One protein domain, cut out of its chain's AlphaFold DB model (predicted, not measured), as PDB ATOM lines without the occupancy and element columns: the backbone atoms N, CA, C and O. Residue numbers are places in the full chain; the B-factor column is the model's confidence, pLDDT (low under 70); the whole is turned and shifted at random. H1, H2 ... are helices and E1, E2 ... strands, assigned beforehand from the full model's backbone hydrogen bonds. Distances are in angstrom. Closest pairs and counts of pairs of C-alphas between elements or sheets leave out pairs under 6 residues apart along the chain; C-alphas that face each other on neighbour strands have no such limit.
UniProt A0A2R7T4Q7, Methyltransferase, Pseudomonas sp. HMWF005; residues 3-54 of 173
ATOM      1  N   HIS A   3     -25.407  -6.079 -55.872       96.50
ATOM      2  CA  HIS A   3     -25.764  -7.419 -56.316       96.50
ATOM      3  C   HIS A   3     -25.938  -7.458 -57.835       96.50
ATOM      4  O   HIS A   3     -26.552  -6.577 -58.432       96.50
ATOM      5  N   GLU A   4     -25.366  -8.479 -58.470       98.06
ATOM      6  CA  GLU A   4     -25.456  -8.675 -59.916       98.06
ATOM      7  C   GLU A   4     -26.847  -9.178 -60.313       98.06
ATOM      8  O   GLU A   4     -27.360 -10.139 -59.740       98.06
ATOM      9  N   LEU A   5     -27.441  -8.523 -61.310       98.19
ATOM     10  CA  LEU A   5     -28.743  -8.854 -61.886       98.19
ATOM     11  C   LEU A   5     -28.613  -9.563 -63.235       98.19
ATOM     12  O   LEU A   5     -29.396 -10.458 -63.551       98.19
ATOM     13  N   TYR A   6     -27.654  -9.129 -64.055       98.19
ATOM     14  CA  TYR A   6     -27.504  -9.601 -65.425       98.19
ATOM     15  C   TYR A   6     -26.082  -9.400 -65.938       98.19
ATOM     16  O   TYR A   6     -25.440  -8.394 -65.631       98.19
ATOM     17  N   ARG A   7     -25.632 -10.324 -66.791       98.25
ATOM     18  CA  ARG A   7     -24.339 -10.255 -67.464       98.25
ATOM     19  C   ARG A   7     -24.442 -10.673 -68.921       98.25
ATOM     20  O   ARG A   7     -25.006 -11.719 -69.235       98.25
ATOM     21  N   ALA A   8     -23.815  -9.886 -69.786       97.69
ATOM     22  CA  ALA A   8     -23.568 -10.219 -71.180       97.69
ATOM     23  C   ALA A   8     -22.217  -9.661 -71.621       97.69
ATOM     24  O   ALA A   8     -21.768  -8.639 -71.109       97.69
ATOM     25  N   SER A   9     -21.589 -10.321 -72.587       96.81
ATOM     26  CA  SER A   9     -20.287  -9.918 -73.118       96.81
ATOM     27  C   SER A   9     -20.343  -9.746 -74.628       96.81
ATOM     28  O   SER A   9     -21.151 -10.395 -75.296       96.81
ATOM     29  N   GLY A  10     -19.463  -8.899 -75.160       94.00
ATOM     30  CA  GLY A  10     -19.312  -8.717 -76.605       94.00
ATOM     31  C   GLY A  10     -20.522  -8.072 -77.290       94.00
ATOM     32  O   GLY A  10     -20.808  -8.382 -78.446       94.00
ATOM     33  N   LEU A  11     -21.248  -7.195 -76.593       93.62
ATOM     34  CA  LEU A  11     -22.362  -6.448 -77.178       93.62
ATOM     35  C   LEU A  11     -21.844  -5.207 -77.922       93.62
ATOM     36  O   LEU A  11     -20.889  -4.592 -77.447       93.62
ATOM     37  N   PRO A  12     -22.458  -4.799 -79.050       91.88
ATOM     38  CA  PRO A  12     -22.090  -3.556 -79.723       91.88
ATOM     39  C   PRO A  12     -22.195  -2.361 -78.771       91.88
ATOM     40  O   PRO A  12     -23.213  -2.204 -78.091       91.88
ATOM     41  N   VAL A  13     -21.158  -1.517 -78.743       90.94
ATOM     42  CA  VAL A  13     -21.082  -0.369 -77.819       90.94
ATOM     43  C   VAL A  13     -22.217   0.636 -78.052       90.94
ATOM     44  O   VAL A  13     -22.760   1.186 -77.098       90.94
ATOM     45  N   LEU A  14     -22.614   0.846 -79.311       87.62
ATOM     46  CA  LEU A  14     -23.722   1.720 -79.698       87.62
ATOM     47  C   LEU A  14     -24.707   0.960 -80.584       87.62
ATOM     48  O   LEU A  14     -24.322   0.385 -81.597       87.62
ATOM     49  N   GLN A  15     -25.991   1.005 -80.226       83.38
ATOM     50  CA  GLN A  15     -27.060   0.368 -81.007       83.38
ATOM     51  C   GLN A  15     -27.490   1.213 -82.216       83.38
ATOM     52  O   GLN A  15     -27.902   0.674 -83.237       83.38
ATOM     53  N   ASN A  16     -27.343   2.537 -82.124       86.38
ATOM     54  CA  ASN A  16     -27.822   3.491 -83.128       86.38
ATOM     55  C   ASN A  16     -26.694   4.036 -84.019       86.38
ATOM     56  O   ASN A  16     -26.778   5.152 -84.535       86.38
ATOM     57  N   ARG A  17     -25.608   3.271 -84.172       87.75
ATOM     58  CA  ARG A  17     -24.520   3.621 -85.085       87.75
ATOM     59  C   ARG A  17     -24.811   3.051 -86.467       87.75
ATOM     60  O   ARG A  17     -25.123   1.870 -86.605       87.75
ATOM     61  N   THR A  18     -24.695   3.891 -87.487       89.88
ATOM     62  CA  THR A  18     -24.780   3.449 -88.880       89.88
ATOM     63  C   THR A  18     -23.387   3.132 -89.423       89.88
ATOM     64  O   THR A  18     -22.394   3.719 -88.999       89.88
ATOM     65  N   PHE A  19     -23.299   2.169 -90.341       90.12
ATOM     66  CA  PHE A  19     -22.041   1.750 -90.961       90.12
ATOM     67  C   PHE A  19     -22.210   1.750 -92.476       90.12
ATOM     68  O   PHE A  19     -23.254   1.335 -92.985       90.12
ATOM     69  N   ALA A  20     -21.186   2.195 -93.207       92.69
ATOM     70  CA  ALA A  20     -21.247   2.265 -94.663       92.69
ATOM     71  C   ALA A  20     -21.116   0.881 -95.318       92.69
ATOM     72  O   ALA A  20     -21.619   0.675 -96.424       92.69
ATOM     73  N   THR A  21     -20.452  -0.070 -94.648       95.12
ATOM     74  CA  THR A  21     -20.291  -1.445 -95.138       95.12
ATOM     75  C   THR A  21     -20.540  -2.492 -94.051       95.12
ATOM     76  O   THR A  21     -20.485  -2.209 -92.851       95.12
ATOM     77  N   ALA A  22     -20.801  -3.730 -94.476       94.88
ATOM     78  CA  ALA A  22     -21.006  -4.858 -93.571       94.88
ATOM     79  C   ALA A  22     -19.735  -5.201 -92.776       94.88
ATOM     80  O   ALA A  22     -19.822  -5.567 -91.608       94.88
ATOM     81  N   GLU A  23     -18.560  -5.052 -93.387       95.81
ATOM     82  CA  GLU A  23     -17.269  -5.306 -92.744       95.81
ATOM     83  C   GLU A  23     -17.034  -4.333 -91.587       95.81
ATOM     84  O   GLU A  23     -16.643  -4.765 -90.508       95.81
ATOM     85  N   GLN A  24     -17.346  -3.045 -91.782       92.12
ATOM     86  CA  GLN A  24     -17.262  -2.035 -90.722       92.12
ATOM     87  C   GLN A  24     -18.201  -2.352 -89.555       92.12
ATOM     88  O   GLN A  24     -17.806  -2.222 -88.398       92.12
ATOM     89  N   ALA A  25     -19.425  -2.803 -89.853       91.12
ATOM     90  CA  ALA A  25     -20.381  -3.209 -88.827       91.12
ATOM     91  C   ALA A  25     -19.886  -4.432 -88.035       91.12
ATOM     92  O   ALA A  25     -19.992  -4.464 -86.813       91.12
ATOM     93  N   GLN A  26     -19.308  -5.428 -88.715       92.12
ATOM     94  CA  GLN A  26     -18.755  -6.629 -88.076       92.12
ATOM     95  C   GLN A  26     -17.501  -6.338 -87.244       92.12
ATOM     96  O   GLN A  26     -17.246  -7.047 -86.272       92.12
ATOM     97  N   SER A  27     -16.727  -5.313 -87.611       91.62
ATOM     98  CA  SER A  27     -15.548  -4.867 -86.863       91.62
ATOM     99  C   SER A  27     -15.851  -3.817 -85.793       91.62
ATOM    100  O   SER A  27     -14.911  -3.259 -85.233       91.62
ATOM    101  N   SER A  28     -17.125  -3.494 -85.547       90.50
ATOM    102  CA  SER A  28     -17.507  -2.510 -84.534       90.50
ATOM    103  C   SER A  28     -17.012  -2.921 -83.149       90.50
ATOM    104  O   SER A  28     -17.056  -4.095 -82.778       90.50
ATOM    105  N   ASP A  29     -16.622  -1.925 -82.354       91.62
ATOM    106  CA  ASP A  29     -16.238  -2.143 -80.968       91.62
ATOM    107  C   ASP A  29     -17.375  -2.784 -80.173       91.62
ATOM    108  O   ASP A  29     -18.568  -2.513 -80.379       91.62
ATOM    109  N   SER A  30     -16.968  -3.628 -79.228       93.88
ATOM    110  CA  SER A  30     -17.866  -4.283 -78.295       93.88
ATOM    111  C   SER A  30     -17.494  -3.992 -76.841       93.88
ATOM    112  O   SER A  30     -16.350  -3.675 -76.479       93.88
ATOM    113  N   GLY A  31     -18.512  -4.058 -75.997       93.94
ATOM    114  CA  GLY A  31     -18.426  -3.878 -74.562       93.94
ATOM    115  C   GLY A  31     -19.155  -4.991 -73.829       93.94
ATOM    116  O   GLY A  31     -20.026  -5.673 -74.374       93.94
ATOM    117  N   ASP A  32     -18.787  -5.143 -72.566       96.12
ATOM    118  CA  ASP A  32     -19.482  -6.027 -71.649       96.12
ATOM    119  C   ASP A  32     -20.522  -5.227 -70.862       96.12
ATOM    120  O   ASP A  32     -20.394  -4.019 -70.641       96.12
ATOM    121  N   ILE A  33     -21.574  -5.916 -70.439       95.94
ATOM    122  CA  ILE A  33     -22.614  -5.385 -69.569       95.94
ATOM    123  C   ILE A  33     -22.673  -6.262 -68.328       95.94
ATOM    124  O   ILE A  33     -22.868  -7.474 -68.422       95.94
ATOM    125  N   VAL A  34     -22.549  -5.631 -67.165       97.69
ATOM    126  CA  VAL A  34     -22.812  -6.231 -65.856       97.69
ATOM    127  C   VAL A  34     -23.767  -5.299 -65.134       97.69
ATOM    128  O   VAL A  34     -23.345  -4.310 -64.539       97.69
ATOM    129  N   LEU A  35     -25.064  -5.582 -65.232       97.25
ATOM    130  CA  LEU A  35     -26.064  -4.806 -64.512       97.25
ATOM    131  C   LEU A  35     -26.047  -5.238 -63.054       97.25
ATOM    132  O   LEU A  35     -26.275  -6.409 -62.745       97.25
ATOM    133  N   VAL A  36     -25.788  -4.282 -62.174       97.25
ATOM    134  CA  VAL A  36     -25.849  -4.463 -60.726       97.25
ATOM    135  C   VAL A  36     -26.886  -3.518 -60.148       97.25
ATOM    136  O   VAL A  36     -27.123  -2.449 -60.707       97.25
ATOM    137  N   GLN A  37     -27.477  -3.900 -59.024       96.62
ATOM    138  CA  GLN A  37     -28.288  -3.011 -58.211       96.62
ATOM    139  C   GLN A  37     -27.549  -2.690 -56.914       96.62
ATOM    140  O   GLN A  37     -27.008  -3.577 -56.249       96.62
ATOM    141  N   ASP A  38     -27.512  -1.409 -56.566       93.12
ATOM    142  CA  ASP A  38     -27.018  -0.958 -55.271       93.12
ATOM    143  C   ASP A  38     -28.072  -1.198 -54.179       93.12
ATOM    144  O   ASP A  38     -29.211  -0.750 -54.290       93.12
ATOM    145  N   ASP A  39     -27.692  -1.884 -53.099       93.94
ATOM    146  CA  ASP A  39     -28.630  -2.296 -52.044       93.94
ATOM    147  C   ASP A  39     -29.146  -1.126 -51.187       93.94
ATOM    148  O   ASP A  39     -30.112  -1.286 -50.440       93.94
ATOM    149  N   GLN A  40     -28.479   0.031 -51.231       92.00
ATOM    150  CA  GLN A  40     -28.836   1.188 -50.413       92.00
ATOM    151  C   GLN A  40     -29.779   2.138 -51.157       92.00
ATOM    152  O   GLN A  40     -30.796   2.557 -50.607       92.00
ATOM    153  N   SER A  41     -29.428   2.496 -52.389       90.50
ATOM    154  CA  SER A  41     -30.176   3.424 -53.241       90.50
ATOM    155  C   SER A  41     -31.208   2.729 -54.128       90.50
ATOM    156  O   SER A  41     -32.162   3.365 -54.567       90.50
ATOM    157  N   GLY A  42     -31.029   1.435 -54.408       91.94
ATOM    158  CA  GLY A  42     -31.844   0.680 -55.357       91.94
ATOM    159  C   GLY A  42     -31.522   0.960 -56.829       91.94
ATOM    160  O   GLY A  42     -32.168   0.360 -57.690       91.94
ATOM    161  N   LEU A  43     -30.547   1.828 -57.132       92.19
ATOM    162  CA  LEU A  43     -30.159   2.171 -58.503       92.19
ATOM    163  C   LEU A  43     -29.569   0.965 -59.233       92.19
ATOM    164  O   LEU A  43     -28.745   0.240 -58.676       92.19
ATOM    165  N   ILE A  44     -29.972   0.798 -60.495       93.56
ATOM    166  CA  ILE A  44     -29.437  -0.215 -61.407       93.56
ATOM    167  C   ILE A  44     -28.527   0.471 -62.418       93.56
ATOM    168  O   ILE A  44     -28.948   1.414 -63.083       93.56
ATOM    169  N   PHE A  45     -27.299  -0.018 -62.564       93.25
ATOM    170  CA  PHE A  45     -26.334   0.528 -63.518       93.25
ATOM    171  C   PHE A  45     -25.386  -0.554 -64.045       93.25
ATOM    172  O   PHE A  45     -25.263  -1.637 -63.470       93.25
ATOM    173  N   ASN A  46     -24.707  -0.260 -65.158       94.19
ATOM    174  CA  ASN A  46     -23.671  -1.134 -65.699       94.19
ATOM    175  C   ASN A  46     -22.347  -0.927 -64.939       94.19
ATOM    176  O   ASN A  46     -21.670   0.080 -65.133       94.19
ATOM    177  N   GLN A  47     -21.962  -1.889 -64.097       95.19
ATOM    178  CA  GLN A  47     -20.762  -1.824 -63.252       95.19
ATOM    179  C   GLN A  47     -19.457  -1.754 -64.057       95.19
ATOM    180  O   GLN A  47     -18.469  -1.199 -63.584       95.19
ATOM    181  N   VAL A  48     -19.444  -2.320 -65.264       95.06
ATOM    182  CA  VAL A  48     -18.263  -2.373 -66.142       95.06
ATOM    183  C   VAL A  48     -18.364  -1.387 -67.308       95.06
ATOM    184  O   VAL A  48     -17.736  -1.582 -68.348       95.06
ATOM    185  N   PHE A  49     -19.181  -0.343 -67.157       91.75
ATOM    186  CA  PHE A  49     -19.317   0.705 -68.159       91.75
ATOM    187  C   PHE A  49     -17.982   1.415 -68.411       91.75
ATOM    188  O   PHE A  49     -17.307   1.849 -67.478       91.75
ATOM    189  N   ASP A  50     -17.632   1.566 -69.685       90.88
ATOM    190  CA  ASP A  50     -16.421   2.248 -70.127       90.88
ATOM    191  C   ASP A  50     -16.797   3.394 -71.070       90.88
ATOM    192  O   ASP A  50     -17.057   3.189 -72.259       90.88
ATOM    193  N   ALA A  51     -16.822   4.611 -70.523       87.38
ATOM    194  CA  ALA A  51     -17.172   5.814 -71.268       87.38
ATOM    195  C   ALA A  51     -16.210   6.095 -72.435       87.38
ATOM    196  O   ALA A  51     -16.607   6.731 -73.406       87.38
ATOM    197  N   SER A  52     -14.965   5.603 -72.374       88.81
ATOM    198  CA  SER A  52     -13.965   5.847 -73.421       88.81
ATOM    199  C   SER A  52     -14.275   5.131 -74.738       88.81
ATOM    200  O   SER A  52     -13.732   5.501 -75.777       88.81
ATOM    201  N   LYS A  53     -15.171   4.136 -74.710       86.88
ATOM    202  CA  LYS A  53     -15.627   3.410 -75.901       86.88
ATOM    203  C   LYS A  53     -16.760   4.116 -76.647       86.88
ATOM    204  O   LYS A  53     -17.082   3.726 -77.767       86.88
ATOM    205  N   LEU A  54     -17.403   5.117 -76.043       83.62
ATOM    206  CA  LEU A  54     -18.522   5.823 -76.661       83.62
ATOM    207  C   LEU A  54     -18.021   6.941 -77.580       83.62
ATOM    208  O   LEU A  54     -17.335   7.859 -77.138       83.62
TER     209      LEU A  54
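What this domain is: This is residues 3 to 54 of the 173 residues of the protein "Methyltransferase" of Pseudomonas sp. HMWF005 (UniProt A0A2R7T4Q7). What shape do these atoms make? A long, narrow ribbon: strands E1 and E2 run side by side in opposite directions, and the short strand E3 folds back beside E2. The chain between E1 and E2 makes a loop beyond one end of the sheet, with the small helix H1 in it, and the turn between E2 and E3 lies at the opposite end of the rod. What is it built of? The printed part has 52 residues, with three named strands and one named helix in the order E1, H1, E2, E3; the class is mostly strand, and the sheet order is E1, E2, E3, all antiparallel. How compact is it? It is loose, with a radius of gyration of the C-alphas of 13.8 A, and a rod spanning 45 by 16 by 16 A.

How they stand to each other: How does E1, residues 3 to 12, stand to E2, residues 30 to 38? They are antiparallel neighbours, with 166 degrees between their directions. N 5 and O 35 are 2.8 A apart and N 33 and O 8 are 2.8 A apart, both within hydrogen-bond range. Where is H1, residues 22 to 26? It is not on the sheet, with 2 pairs of C-alphas within 10 A. Every O i to N i+4 pair in H1 is within hydrogen-bond range. How does E3, residues 44 to 46, join? E2 and E3 form a hairpin, antiparallel at 153 degrees, with N 36 and O 45 within hydrogen-bond range at 3.0 A. E1 and E3 are the edge strands, and H1 and E3 are apart.

Where its parts are: Where does E1 run? It starts at C-alpha 3 at (-25.764, -7.419, -56.316), measures 24.0 A from first to last C-alpha, and bends by 64 degrees at residue 9. How long are H1 and E2? H1 measures 6.2 A, starting at C-alpha 22 at (-21.006, -4.858, -93.571), and E2 measures 25.0 A. Where does the last element end? E3 measures 7.2 A and ends at C-alpha 46 at (-23.671, -1.134, -65.699).

The domain as a whole: How far does it reach? The two C-alphas farthest apart are those of Thr 21 and Gln 40, at 45.6 A. Is the printed part cut, and are its links long? It has no cut; the links H1 to E2 and E2 to E3 are tight, and the link E1 to H1 is short. How sure is the model? The mean pLDDT of the printed part is 92.9, and no printed residue is under 70.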